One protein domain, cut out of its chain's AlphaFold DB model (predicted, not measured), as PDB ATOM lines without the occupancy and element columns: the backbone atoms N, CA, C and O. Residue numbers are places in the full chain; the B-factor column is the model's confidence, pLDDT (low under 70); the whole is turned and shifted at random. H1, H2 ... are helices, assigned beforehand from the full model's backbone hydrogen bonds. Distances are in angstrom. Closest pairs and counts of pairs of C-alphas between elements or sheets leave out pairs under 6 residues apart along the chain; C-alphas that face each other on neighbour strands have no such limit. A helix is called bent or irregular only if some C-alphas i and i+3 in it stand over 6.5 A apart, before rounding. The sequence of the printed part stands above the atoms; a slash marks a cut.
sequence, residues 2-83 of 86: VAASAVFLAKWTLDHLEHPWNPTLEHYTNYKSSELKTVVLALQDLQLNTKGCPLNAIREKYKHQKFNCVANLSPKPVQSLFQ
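This is residues 2 to 83 of the 86 residues of the protein "B-like cyclin" of Lotus japonicus (UniProt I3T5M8). Two helices, H1 and H3, cross steeply and make the core, with the short helix H2 at one end of the longest axis and the short helix H4 out at the other end. From H4 a long stretch without a named element, residues 64 to 78, folds back along the domain to the four-residue helix H5, which packs on the first part of H3, while residues 49 to 57, of which 57 belongs to H4, stick out. The printed part has 82 residues with five named helices, H1 to H5 in order along the chain, and no named strand; the class is all helix. It is compact, with a radius of gyration of the C-alphas of 13.4 A and spans of 35 by 27 by 22 A.

H1, residues 2 to 14, and H3, residues 33 to 48, touch, with the C-alphas of Ser 5 and Val 40 closest at 5.1 A. They run the same way at a steep tilt of 67 degrees, only just short of about perpendicular. H2, residues 23 to 29, is close to H1 but not clearly touching, the closest C-alphas being those of Ala 4 and Thr 29, 7.5 A apart. These two run opposite ways at a shallow tilt of 34.8 degrees, only just short of steep. H2 is also close to H3 but not clearly touching; the closest C-alphas, those of Glu 26 and Ser 33, are 7.6 A apart, and the lines are about perpendicular, at 80 degrees. H4, residues 57 to 63, touches no helix. H5, residues 79 to 82, touches H3, the closest C-alphas being those of Ser 34 and Phe 82 at 6.3 A, and is apart from H1, H2 and H4. In H1, H2 and H4 every O i to N i+4 pair is within hydrogen-bond range, in H3 10 of 12 are, and H5 is too short for such a pair.

H1 begins at C-alpha 2, (144.996, 160.734, 115.479), and is 18.3 A from first to last C-alpha. H2 is 9.9 A long. H3, the longest at 16 residues, is 21.1 A long and ends at C-alpha 48, (161.440, 156.552, 118.096). It has a kink of 37 degrees near residue 40 and is irregular, with C-alphas 35 and 38 7.3 A apart. H4 is 10.0 A long. H5 is 5.8 A long and ends at C-alpha 82, (149.340, 146.795, 107.105).

The two C-alphas farthest apart are those of His 27 and Pro 54, at 38.2 A. The printed part has no cut. The link from H2 to H3 is tight, those from H1 to H2 and from H3 to H4 are short, and that from H4 to H5, 15 residues, is long. The mean pLDDT of the printed part is 93.5, and no printed residue is under 70.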
ATOM      1  N   VAL A   2     143.819 160.719 114.562       97.19
ATOM      2  CA  VAL A   2     144.996 160.734 115.479       97.19
ATOM      3  C   VAL A   2     144.794 159.905 116.755       97.19
ATOM      4  O   VAL A   2     145.651 159.097 117.092       97.19
ATOM      5  N   ALA A   3     143.649 160.049 117.432       97.38
ATOM      6  CA  ALA A   3     143.344 159.264 118.631       97.38
ATOM      7  C   ALA A   3     143.288 157.751 118.345       97.38
ATOM      8  O   ALA A   3     143.887 156.968 119.072       97.38
ATOM      9  N   ALA A   4     142.634 157.345 117.251       97.50
ATOM     10  CA  ALA A   4     142.560 155.949 116.820       97.50
ATOM     11  C   ALA A   4     143.955 155.372 116.523       97.50
ATOM     12  O   ALA A   4     144.301 154.305 117.020       97.50
ATOM     13  N   SER A   5     144.800 156.115 115.804       97.44
ATOM     14  CA  SER A   5     146.185 155.720 115.521       97.44
ATOM     15  C   SER A   5     147.057 155.643 116.779       97.44
ATOM     16  O   SER A   5     147.886 154.743 116.891       97.44
ATOM     17  N   ALA A   6     146.863 156.544 117.747       97.19
ATOM     18  CA  ALA A   6     147.554 156.483 119.034       97.19
ATOM     19  C   ALA A   6     147.135 155.245 119.843       97.19
ATOM     20  O   ALA A   6     147.996 154.569 120.403       97.19
ATOM     21  N   VAL A   7     145.839 154.903 119.856       96.69
ATOM     22  CA  VAL A   7     145.333 153.672 120.491       96.69
ATOM     23  C   VAL A   7     145.889 152.433 119.792       96.69
ATOM     24  O   VAL A   7     146.365 151.525 120.468       96.69
ATOM     25  N   PHE A   8     145.888 152.408 118.457       96.75
ATOM     26  CA  PHE A   8     146.484 151.331 117.664       96.75
ATOM     27  C   PHE A   8     147.944 151.096 118.067       96.75
ATOM     28  O   PHE A   8     148.328 149.978 118.409       96.75
ATOM     29  N   LEU A   9     148.757 152.158 118.054       96.44
ATOM     30  CA  LEU A   9     150.187 152.066 118.345       96.44
ATOM     31  C   LEU A   9     150.445 151.691 119.810       96.44
ATOM     32  O   LEU A   9     151.325 150.877 120.081       96.44
ATOM     33  N   ALA A  10     149.668 152.231 120.751       96.06
ATOM     34  CA  ALA A  10     149.781 151.897 122.168       96.06
ATOM     35  C   ALA A  10     149.452 150.422 122.429       96.06
ATOM     36  O   ALA A  10     150.218 149.746 123.113       96.06
ATOM     37  N   LYS A  11     148.369 149.901 121.832       95.38
ATOM     38  CA  LYS A  11     148.031 148.474 121.909       95.38
ATOM     39  C   LYS A  11     149.158 147.617 121.353       95.38
ATOM     40  O   LYS A  11     149.600 146.719 122.052       95.38
ATOM     41  N   TRP A  12     149.683 147.961 120.175       94.81
ATOM     42  CA  TRP A  12     150.818 147.238 119.602       94.81
ATOM     43  C   TRP A  12     152.088 147.336 120.446       94.81
ATOM     44  O   TRP A  12     152.900 146.431 120.422       94.81
ATOM     45  N   THR A  13     152.301 148.430 121.174       94.69
ATOM     46  CA  THR A  13     153.478 148.591 122.046       94.69
ATOM     47  C   THR A  13     153.386 147.708 123.290       94.69
ATOM     48  O   THR A  13     154.412 147.288 123.816       94.69
ATOM     49  N   LEU A  14     152.167 147.454 123.773       93.69
ATOM     50  CA  LEU A  14     151.905 146.672 124.981       93.69
ATOM     51  C   LEU A  14     151.731 145.178 124.693       93.69
ATOM     52  O   LEU A  14     152.165 144.359 125.499       93.69
ATOM     53  N   ASP A  15     151.110 144.833 123.567       91.19
ATOM     54  CA  ASP A  15     150.816 143.461 123.172       91.19
ATOM     55  C   ASP A  15     151.052 143.263 121.669       91.19
ATOM     56  O   ASP A  15     150.609 144.046 120.826       91.19
ATOM     57  N   HIS A  16     151.770 142.189 121.347       85.00
ATOM     58  CA  HIS A  16     152.144 141.812 119.987       85.00
ATOM     59  C   HIS A  16     151.501 140.500 119.524       85.00
ATOM     60  O   HIS A  16     151.828 140.031 118.434       85.00
ATOM     61  N   LEU A  17     150.676 139.865 120.361       84.62
ATOM     62  CA  LEU A  17     150.090 138.559 120.061       84.62
ATOM     63  C   LEU A  17     148.950 138.664 119.045       84.62
ATOM     64  O   LEU A  17     148.775 137.765 118.226       84.62
ATOM     65  N   GLU A  18     148.215 139.774 119.064       86.56
ATOM     66  CA  GLU A  18     147.062 140.004 118.198       86.56
ATOM     67  C   GLU A  18     147.182 141.306 117.402       86.56
ATOM     68  O   GLU A  18     147.904 142.239 117.766       86.56
ATOM     69  N   HIS A  19     146.428 141.390 116.303       91.19
ATOM     70  CA  HIS A  19     146.332 142.623 115.535       91.19
ATOM     71  C   HIS A  19     145.678 143.727 116.400       91.19
ATOM     72  O   HIS A  19     144.574 143.538 116.918       91.19
ATOM     73  N   PRO A  20     146.303 144.911 116.555       93.69
ATOM     74  CA  PRO A  20     145.873 145.912 117.540       93.69
ATOM     75  C   PRO A  20     144.513 146.554 117.209       93.69
ATOM     76  O   PRO A  20     143.850 147.093 118.104       93.69
ATOM     77  N   TRP A  21     144.083 146.471 115.947       95.75
ATOM     78  CA  TRP A  21     142.801 146.968 115.444       95.75
ATOM     79  C   TRP A  21     141.863 145.811 115.105       95.75
ATOM     80  O   TRP A  21     142.125 145.072 114.160       95.75
ATOM     81  N   ASN A  22     140.793 145.639 115.877       93.62
ATOM     82  CA  ASN A  22     139.829 144.553 115.699       93.62
ATOM     83  C   ASN A  22     138.501 145.078 115.107       93.62
ATOM     84  O   ASN A  22     138.276 146.293 115.109       93.62
ATOM     85  N   PRO A  23     137.601 144.195 114.631       94.12
ATOM     86  CA  PRO A  23     136.334 144.610 114.021       94.12
ATOM     87  C   PRO A  23     135.458 145.482 114.929       94.12
ATOM     88  O   PRO A  23     134.781 146.387 114.451       94.12
ATOM     89  N   THR A  24     135.506 145.267 116.248       95.69
ATOM     90  CA  THR A  24     134.785 146.098 117.223       95.69
ATOM     91  C   THR A  24     135.279 147.545 117.197       95.69
ATOM     92  O   THR A  24     134.471 148.470 117.145       95.69
ATOM     93  N   LEU A  25     136.597 147.766 117.200       95.62
ATOM     94  CA  LEU A  25     137.171 149.111 117.105       95.62
ATOM     95  C   LEU A  25     136.844 149.768 115.763       95.62
ATOM     96  O   LEU A  25     136.485 150.943 115.744       95.62
ATOM     97  N   GLU A  26     136.918 149.022 114.661       95.81
ATOM     98  CA  GLU A  26     136.526 149.525 113.341       95.81
ATOM     99  C   GLU A  26     135.058 149.972 113.325       95.81
ATOM    100  O   GLU A  26     134.774 151.096 112.917       95.81
ATOM    101  N   HIS A  27     134.146 149.162 113.872       96.38
ATOM    102  CA  HIS A  27     132.720 149.481 113.950       96.38
ATOM    103  C   HIS A  27     132.431 150.761 114.751       96.38
ATOM    104  O   HIS A  27     131.692 151.626 114.288       96.38
ATOM    105  N   TYR A  28     133.020 150.914 115.941       97.06
ATOM    106  CA  TYR A  28     132.727 152.065 116.805       97.06
ATOM    107  C   TYR A  28     133.452 153.351 116.400       97.06
ATOM    108  O   TYR A  28     133.008 154.444 116.749       97.06
ATOM    109  N   THR A  29     134.581 153.244 115.700       95.56
ATOM    110  CA  THR A  29     135.366 154.418 115.289       95.56
ATOM    111  C   THR A  29     135.150 154.809 113.830       95.56
ATOM    112  O   THR A  29     135.541 155.913 113.454       95.56
ATOM    113  N   ASN A  30     134.534 153.932 113.029       95.69
ATOM    114  CA  ASN A  30     134.405 154.041 111.575       95.69
ATOM    115  C   ASN A  30     135.753 154.217 110.849       95.69
ATOM    116  O   ASN A  30     135.806 154.858 109.802       95.69
ATOM    117  N   TYR A  31     136.839 153.667 111.406       96.56
ATOM    118  CA  TYR A  31     138.160 153.651 110.775       96.56
ATOM    119  C   TYR A  31     138.645 152.226 110.532       96.56
ATOM    120  O   TYR A  31     138.761 151.436 111.473       96.56
ATOM    121  N   LYS A  32     139.035 151.936 109.293       94.69
ATOM    122  CA  LYS A  32     139.754 150.721 108.903       94.69
ATOM    123  C   LYS A  32     141.221 150.811 109.304       94.69
ATOM    124  O   LYS A  32     141.818 151.887 109.289       94.69
ATOM    125  N   SER A  33     141.849 149.661 109.554       94.31
ATOM    126  CA  SER A  33     143.298 149.592 109.825       94.31
ATOM    127  C   SER A  33     144.125 150.293 108.733       94.31
ATOM    128  O   SER A  33     145.020 151.088 109.023       94.31
ATOM    129  N   SER A  34     143.769 150.087 107.460       94.38
ATOM    130  CA  SER A  34     144.454 150.696 106.312       94.38
ATOM    131  C   SER A  34     144.395 152.227 106.296       94.38
ATOM    132  O   SER A  34     145.365 152.864 105.889       94.38
ATOM    133  N   GLU A  35     143.304 152.824 106.781       95.56
ATOM    134  CA  GLU A  35     143.126 154.280 106.855       95.56
ATOM    135  C   GLU A  35     143.997 154.904 107.952       95.56
ATOM    136  O   GLU A  35     144.432 156.051 107.839       95.56
ATOM    137  N   LEU A  36     144.311 154.141 109.004       96.75
ATOM    138  CA  LEU A  36     145.162 154.596 110.103       96.75
ATOM    139  C   LEU A  36     146.659 154.528 109.773       96.75
ATOM    140  O   LEU A  36     147.451 155.189 110.452       96.75
ATOM    141  N   LYS A  37     147.049 153.766 108.741       95.88
ATOM    142  CA  LYS A  37     148.439 153.425 108.391       95.88
ATOM    143  C   LYS A  37     149.392 154.615 108.423       95.88
ATOM    144  O   LYS A  37     150.389 154.588 109.142       95.88
ATOM    145  N   THR A  38     149.091 155.665 107.661       96.88
ATOM    146  CA  THR A  38     149.985 156.825 107.512       96.88
ATOM    147  C   THR A  38     150.242 157.515 108.850       96.88
ATOM    148  O   THR A  38     151.377 157.869 109.162       96.88
ATOM    149  N   VAL A  39     149.202 157.669 109.671       97.56
ATOM    150  CA  VAL A  39     149.320 158.336 110.972       97.56
ATOM    151  C   VAL A  39     150.015 157.436 111.991       97.56
ATOM    152  O   VAL A  39     150.832 157.931 112.761       97.56
ATOM    153  N   VAL A  40     149.761 156.122 111.980       97.12
ATOM    154  CA  VAL A  40     150.466 155.167 112.854       97.12
ATOM    155  C   VAL A  40     151.969 155.171 112.564       97.12
ATOM    156  O   VAL A  40     152.760 155.242 113.501       97.12
ATOM    157  N   LEU A  41     152.369 155.157 111.288       95.69
ATOM    158  CA  LEU A  41     153.784 155.222 110.898       95.69
ATOM    159  C   LEU A  41     154.433 156.542 111.336       95.69
ATOM    160  O   LEU A  41     155.499 156.527 111.946       95.69
ATOM    161  N   ALA A  42     153.759 157.676 111.123       95.62
ATOM    162  CA  ALA A  42     154.262 158.976 111.567       95.62
ATOM    163  C   ALA A  42     154.404 159.068 113.101       95.62
ATOM    164  O   ALA A  42     155.365 159.655 113.601       95.62
ATOM    165  N   LEU A  43     153.468 158.479 113.856       95.25
ATOM    166  CA  LEU A  43     153.542 158.409 115.317       95.25
ATOM    167  C   LEU A  43     154.670 157.485 115.793       95.25
ATOM    168  O   LEU A  43     155.351 157.831 116.757       95.25
ATOM    169  N   GLN A  44     154.901 156.353 115.120       95.00
ATOM    170  CA  GLN A  44     156.033 155.472 115.418       95.00
ATOM    171  C   GLN A  44     157.366 156.204 115.223       95.00
ATOM    172  O   GLN A  44     158.205 156.182 116.124       95.00
ATOM    173  N   ASP A  45     157.541 156.899 114.098       93.50
ATOM    174  CA  ASP A  45     158.747 157.692 113.828       93.50
ATOM    175  C   ASP A  45     158.965 158.780 114.887       93.50
ATOM    176  O   ASP A  45     160.090 158.996 115.351       93.50
ATOM    177  N   LEU A  46     157.881 159.444 115.306       92.31
ATOM    178  CA  LEU A  46     157.916 160.444 116.369       92.31
ATOM    179  C   LEU A  46     158.323 159.827 117.716       92.31
ATOM    180  O   LEU A  46     159.165 160.395 118.411       92.31
ATOM    181  N   GLN A  47     157.764 158.668 118.078       91.75
ATOM    182  CA  GLN A  47     158.078 157.974 119.332       91.75
ATOM    183  C   GLN A  47     159.533 157.488 119.373       91.75
ATOM    184  O   GLN A  47     160.198 157.626 120.402       91.75
ATOM    185  N   LEU A  48     160.040 156.963 118.255       90.62
ATOM    186  CA  LEU A  48     161.440 156.552 118.096       90.62
ATOM    187  C   LEU A  48     162.401 157.745 117.981       90.62
ATOM    188  O   LEU A  48     163.612 157.573 118.099       90.62
ATOM    189  N   ASN A  49     161.868 158.954 117.785       88.94
ATOM    190  CA  ASN A  49     162.619 160.182 117.559       88.94
ATOM    191  C   ASN A  49     163.643 160.055 116.417       88.94
ATOM    192  O   ASN A  49     164.772 160.536 116.531       88.94
ATOM    193  N   THR A  50     163.254 159.421 115.305       83.19
ATOM    194  CA  THR A  50     164.153 159.136 114.166       83.19
ATOM    195  C   THR A  50     164.776 160.394 113.551       83.19
ATOM    196  O   THR A  50     165.832 160.325 112.930       83.19
ATOM    197  N   LYS A  51     164.148 161.557 113.759       84.56
ATOM    198  CA  LYS A  51     164.598 162.871 113.277       84.56
ATOM    199  C   LYS A  51     165.388 163.685 114.312       84.56
ATOM    200  O   LYS A  51     165.713 164.835 114.037       84.56
ATOM    201  N   GLY A  52     165.668 163.137 115.498       85.94
ATOM    202  CA  GLY A  52     166.476 163.816 116.519       85.94
ATOM    203  C   GLY A  52     165.848 165.102 117.072       85.94
ATOM    204  O   GLY A  52     166.554 166.072 117.334       85.94
ATOM    205  N   CYS A  53     164.524 165.136 117.249       85.75
ATOM    206  CA  CYS A  53     163.812 166.284 117.806       85.75
ATOM    207  C   CYS A  53     164.314 166.606 119.231       85.75
ATOM    208  O   CYS A  53     164.310 165.709 120.085       85.75
ATOM    209  N   PRO A  54     164.708 167.864 119.519       88.75
ATOM    210  CA  PRO A  54     165.212 168.264 120.835       88.75
ATOM    211  C   PRO A  54     164.098 168.498 121.872       88.75
ATOM    212  O   PRO A  54     164.378 168.616 123.063       88.75
ATOM    213  N   LEU A  55     162.829 168.568 121.450       91.00
ATOM    214  CA  LEU A  55     161.688 168.855 122.327       91.00
ATOM    215  C   LEU A  55     161.265 167.608 123.121       91.00
ATOM    216  O   LEU A  55     160.361 166.870 122.733       91.00
ATOM    217  N   ASN A  56     161.908 167.380 124.264       91.12
ATOM    218  CA  ASN A  56     161.726 166.183 125.092       91.12
ATOM    219  C   ASN A  56     160.761 166.353 126.281       91.12
ATOM    220  O   ASN A  56     160.468 165.363 126.947       91.12
ATOM    221  N   ALA A  57     160.230 167.552 126.544       95.94
ATOM    222  CA  ALA A  57     159.447 167.845 127.753       95.94
ATOM    223  C   ALA A  57     158.269 166.874 127.989       95.94
ATOM    224  O   ALA A  57     158.045 166.417 129.110       95.94
ATOM    225  N   ILE A  58     157.538 166.504 126.929       94.81
ATOM    226  CA  ILE A  58     156.450 165.516 127.022       94.81
ATOM    227  C   ILE A  58     157.000 164.117 127.312       94.81
ATOM    228  O   ILE A  58     156.464 163.420 128.170       94.81
ATOM    229  N   ARG A  59     158.092 163.709 126.656       93.75
ATOM    230  CA  ARG A  59     158.727 162.412 126.912       93.75
ATOM    231  C   ARG A  59     159.187 162.315 128.367       93.75
ATOM    232  O   ARG A  59     158.851 161.343 129.031       93.75
ATOM    233  N   GLU A  60     159.861 163.341 128.882       95.50
ATOM    234  CA  GLU A  60     160.294 163.404 130.285       95.50
ATOM    235  C   GLU A  60     159.108 163.373 131.258       95.50
ATOM    236  O   GLU A  60     159.135 162.621 132.234       95.50
ATOM    237  N   LYS A  61     158.011 164.087 130.959       97.88
ATOM    238  CA  LYS A  61     156.772 164.009 131.751       97.88
ATOM    239  C   LYS A  61     156.294 162.560 131.897       97.88
ATOM    240  O   LYS A  61     156.017 162.143 133.019       97.88
ATOM    241  N   TYR A  62     156.208 161.804 130.800       97.25
ATOM    242  CA  TYR A  62     155.683 160.429 130.782       97.25
ATOM    243  C   TYR A  62     156.720 159.341 131.135       97.25
ATOM    244  O   TYR A  62     156.366 158.162 131.201       97.25
ATOM    245  N   LYS A  63     157.980 159.707 131.418       96.81
ATOM    246  CA  LYS A  63     158.979 158.814 132.044       96.81
ATOM    247  C   LYS A  63     158.779 158.660 133.549       96.81
ATOM    248  O   LYS A  63     159.294 157.721 134.142       96.81
ATOM    249  N   HIS A  64     158.053 159.579 134.177       98.19
ATOM    250  CA  HIS A  64     157.837 159.555 135.616       98.19
ATOM    251  C   HIS A  64     156.947 158.370 136.035       98.19
ATOM    252  O   HIS A  64     155.951 158.068 135.373       98.19
ATOM    253  N   GLN A  65     157.227 157.767 137.199       97.69
ATOM    254  CA  GLN A  65     156.452 156.639 137.747       97.69
ATOM    255  C   GLN A  65     154.945 156.895 137.891       97.69
ATOM    256  O   GLN A  65     154.164 155.962 137.758       97.69
ATOM    257  N   LYS A  66     154.503 158.148 138.075       98.00
ATOM    258  CA  LYS A  66     153.074 158.498 138.148       98.00
ATOM    259  C   LYS A  66     152.301 158.184 136.860       98.00
ATOM    260  O   LYS A  66     151.079 158.139 136.875       98.00
ATOM    261  N   PHE A  67     153.018 158.003 135.750       97.56
ATOM    262  CA  PHE A  67     152.481 157.566 134.464       97.56
ATOM    263  C   PHE A  67     153.023 156.192 134.061       97.56
ATOM    264  O   PHE A  67     153.132 155.906 132.873       97.56
ATOM    265  N   ASN A  68     153.421 155.363 135.030       97.25
ATOM    266  CA  ASN A  68     153.946 154.014 134.809       97.25
ATOM    267  C   ASN A  68     155.152 153.961 133.856       97.25
ATOM    268  O   ASN A  68     155.372 152.956 133.186       97.25
ATOM    269  N   CYS A  69     155.921 155.053 133.768       96.88
ATOM    270  CA  CYS A  69     157.104 155.152 132.915       96.88
ATOM    271  C   CYS A  69     156.849 154.796 131.433       96.88
ATOM    272  O   CYS A  69     157.768 154.342 130.750       96.88
ATOM    273  N   VAL A  70     155.629 154.999 130.913       96.31
ATOM    274  CA  VAL A  70     155.229 154.553 129.560       96.31
ATOM    275  C   VAL A  70     156.112 155.105 128.437       96.31
ATOM    276  O   VAL A  70     156.262 154.461 127.404       96.31
ATOM    277  N   ALA A  71     156.762 156.258 128.638       94.88
ATOM    278  CA  ALA A  71     157.698 156.830 127.665       94.88
ATOM    279  C   ALA A  71     159.014 156.037 127.494       94.88
ATOM    280  O   ALA A  71     159.805 156.359 126.601       94.88
ATOM    281  N   ASN A  72     159.263 155.035 128.345       93.75
ATOM    282  CA  ASN A  72     160.391 154.107 128.221       93.75
ATOM    283  C   ASN A  72     160.065 152.888 127.345       93.75
ATOM    284  O   ASN A  72     160.968 152.120 127.025       93.75
ATOM    285  N   LEU A  73     158.800 152.704 126.949       93.69
ATOM    286  CA  LEU A  73     158.394 151.629 126.048       93.69
ATOM    287  C   LEU A  73     158.703 152.000 124.593       93.69
ATOM    288  O   LEU A  73     158.542 153.153 124.179       93.69
ATOM    289  N   SER A  74     159.115 151.005 123.807       86.81
ATOM    290  CA  SER A  74     159.423 151.162 122.385       86.81
ATOM    291  C   SER A  74     158.564 150.211 121.545       86.81
ATOM    292  O   SER A  74     158.531 149.018 121.850       86.81
ATOM    293  N   PRO A  75     157.873 150.698 120.499       85.12
ATOM    294  CA  PRO A  75     157.046 149.860 119.644       85.12
ATOM    295  C   PRO A  75     157.918 149.007 118.717       85.12
ATOM    296  O   PRO A  75     158.892 149.493 118.139       85.12
ATOM    297  N   LYS A  76     157.514 147.754 118.478       89.31
ATOM    298  CA  LYS A  76     158.035 146.966 117.349       89.31
ATOM    299  C   LYS A  76     157.603 147.594 116.013       89.31
ATOM    300  O   LYS A  76     156.573 148.275 115.979       89.31
ATOM    301  N   PRO A  77     158.324 147.355 114.901       91.06
ATOM    302  CA  PRO A  77     157.910 147.814 113.574       91.06
ATOM    303  C   PRO A  77     156.441 147.473 113.283       91.06
ATOM    304  O   PRO A  77     156.027 146.332 113.468       91.06
ATOM    305  N   VAL A  78     155.652 148.465 112.857       92.38
ATOM    306  CA  VAL A  78     154.209 148.289 112.570       92.38
ATOM    307  C   VAL A  78     153.922 148.008 111.094       92.38
ATOM    308  O   VAL A  78     152.780 147.782 110.716       92.38
ATOM    309  N   GLN A  79     154.945 148.032 110.235       90.00
ATOM    310  CA  GLN A  79     154.790 147.941 108.777       90.00
ATOM    311  C   GLN A  79     154.108 146.640 108.330       90.00
ATOM    312  O   GLN A  79     153.259 146.680 107.438       90.00
ATOM    313  N   SER A  80     154.432 145.513 108.973       89.69
ATOM    314  CA  SER A  80     153.839 144.201 108.681       89.69
ATOM    315  C   SER A  80     152.348 144.122 109.017       89.69
ATOM    316  O   SER A  80     151.636 143.347 108.390       89.69
ATOM    317  N   LEU A  81     151.841 144.960 109.930       90.06
ATOM    318  CA  LEU A  81     150.419 144.983 110.309       90.06
ATOM    319  C   LEU A  81     149.509 145.531 109.207       90.06
ATOM    320  O   LEU A  81     148.298 145.349 109.249       90.06
ATOM    321  N   PHE A  82     150.084 146.223 108.225       90.56
ATOM    322  CA  PHE A  82     149.340 146.795 107.105       90.56
ATOM    323  C   PHE A  82     149.524 146.007 105.807       90.56
ATOM    324  O   PHE A  82     149.068 146.459 104.753       90.56
ATOM    325  N   GLN A  83     150.227 144.875 105.854       77.88
ATOM    326  CA  GLN A  83     150.295 143.947 104.734       77.88
ATOM    327  C   GLN A  83     149.044 143.070 104.780       77.88
ATOM    328  O   GLN A  83     148.716 142.491 105.811       77.88
TER     329      GLN A  83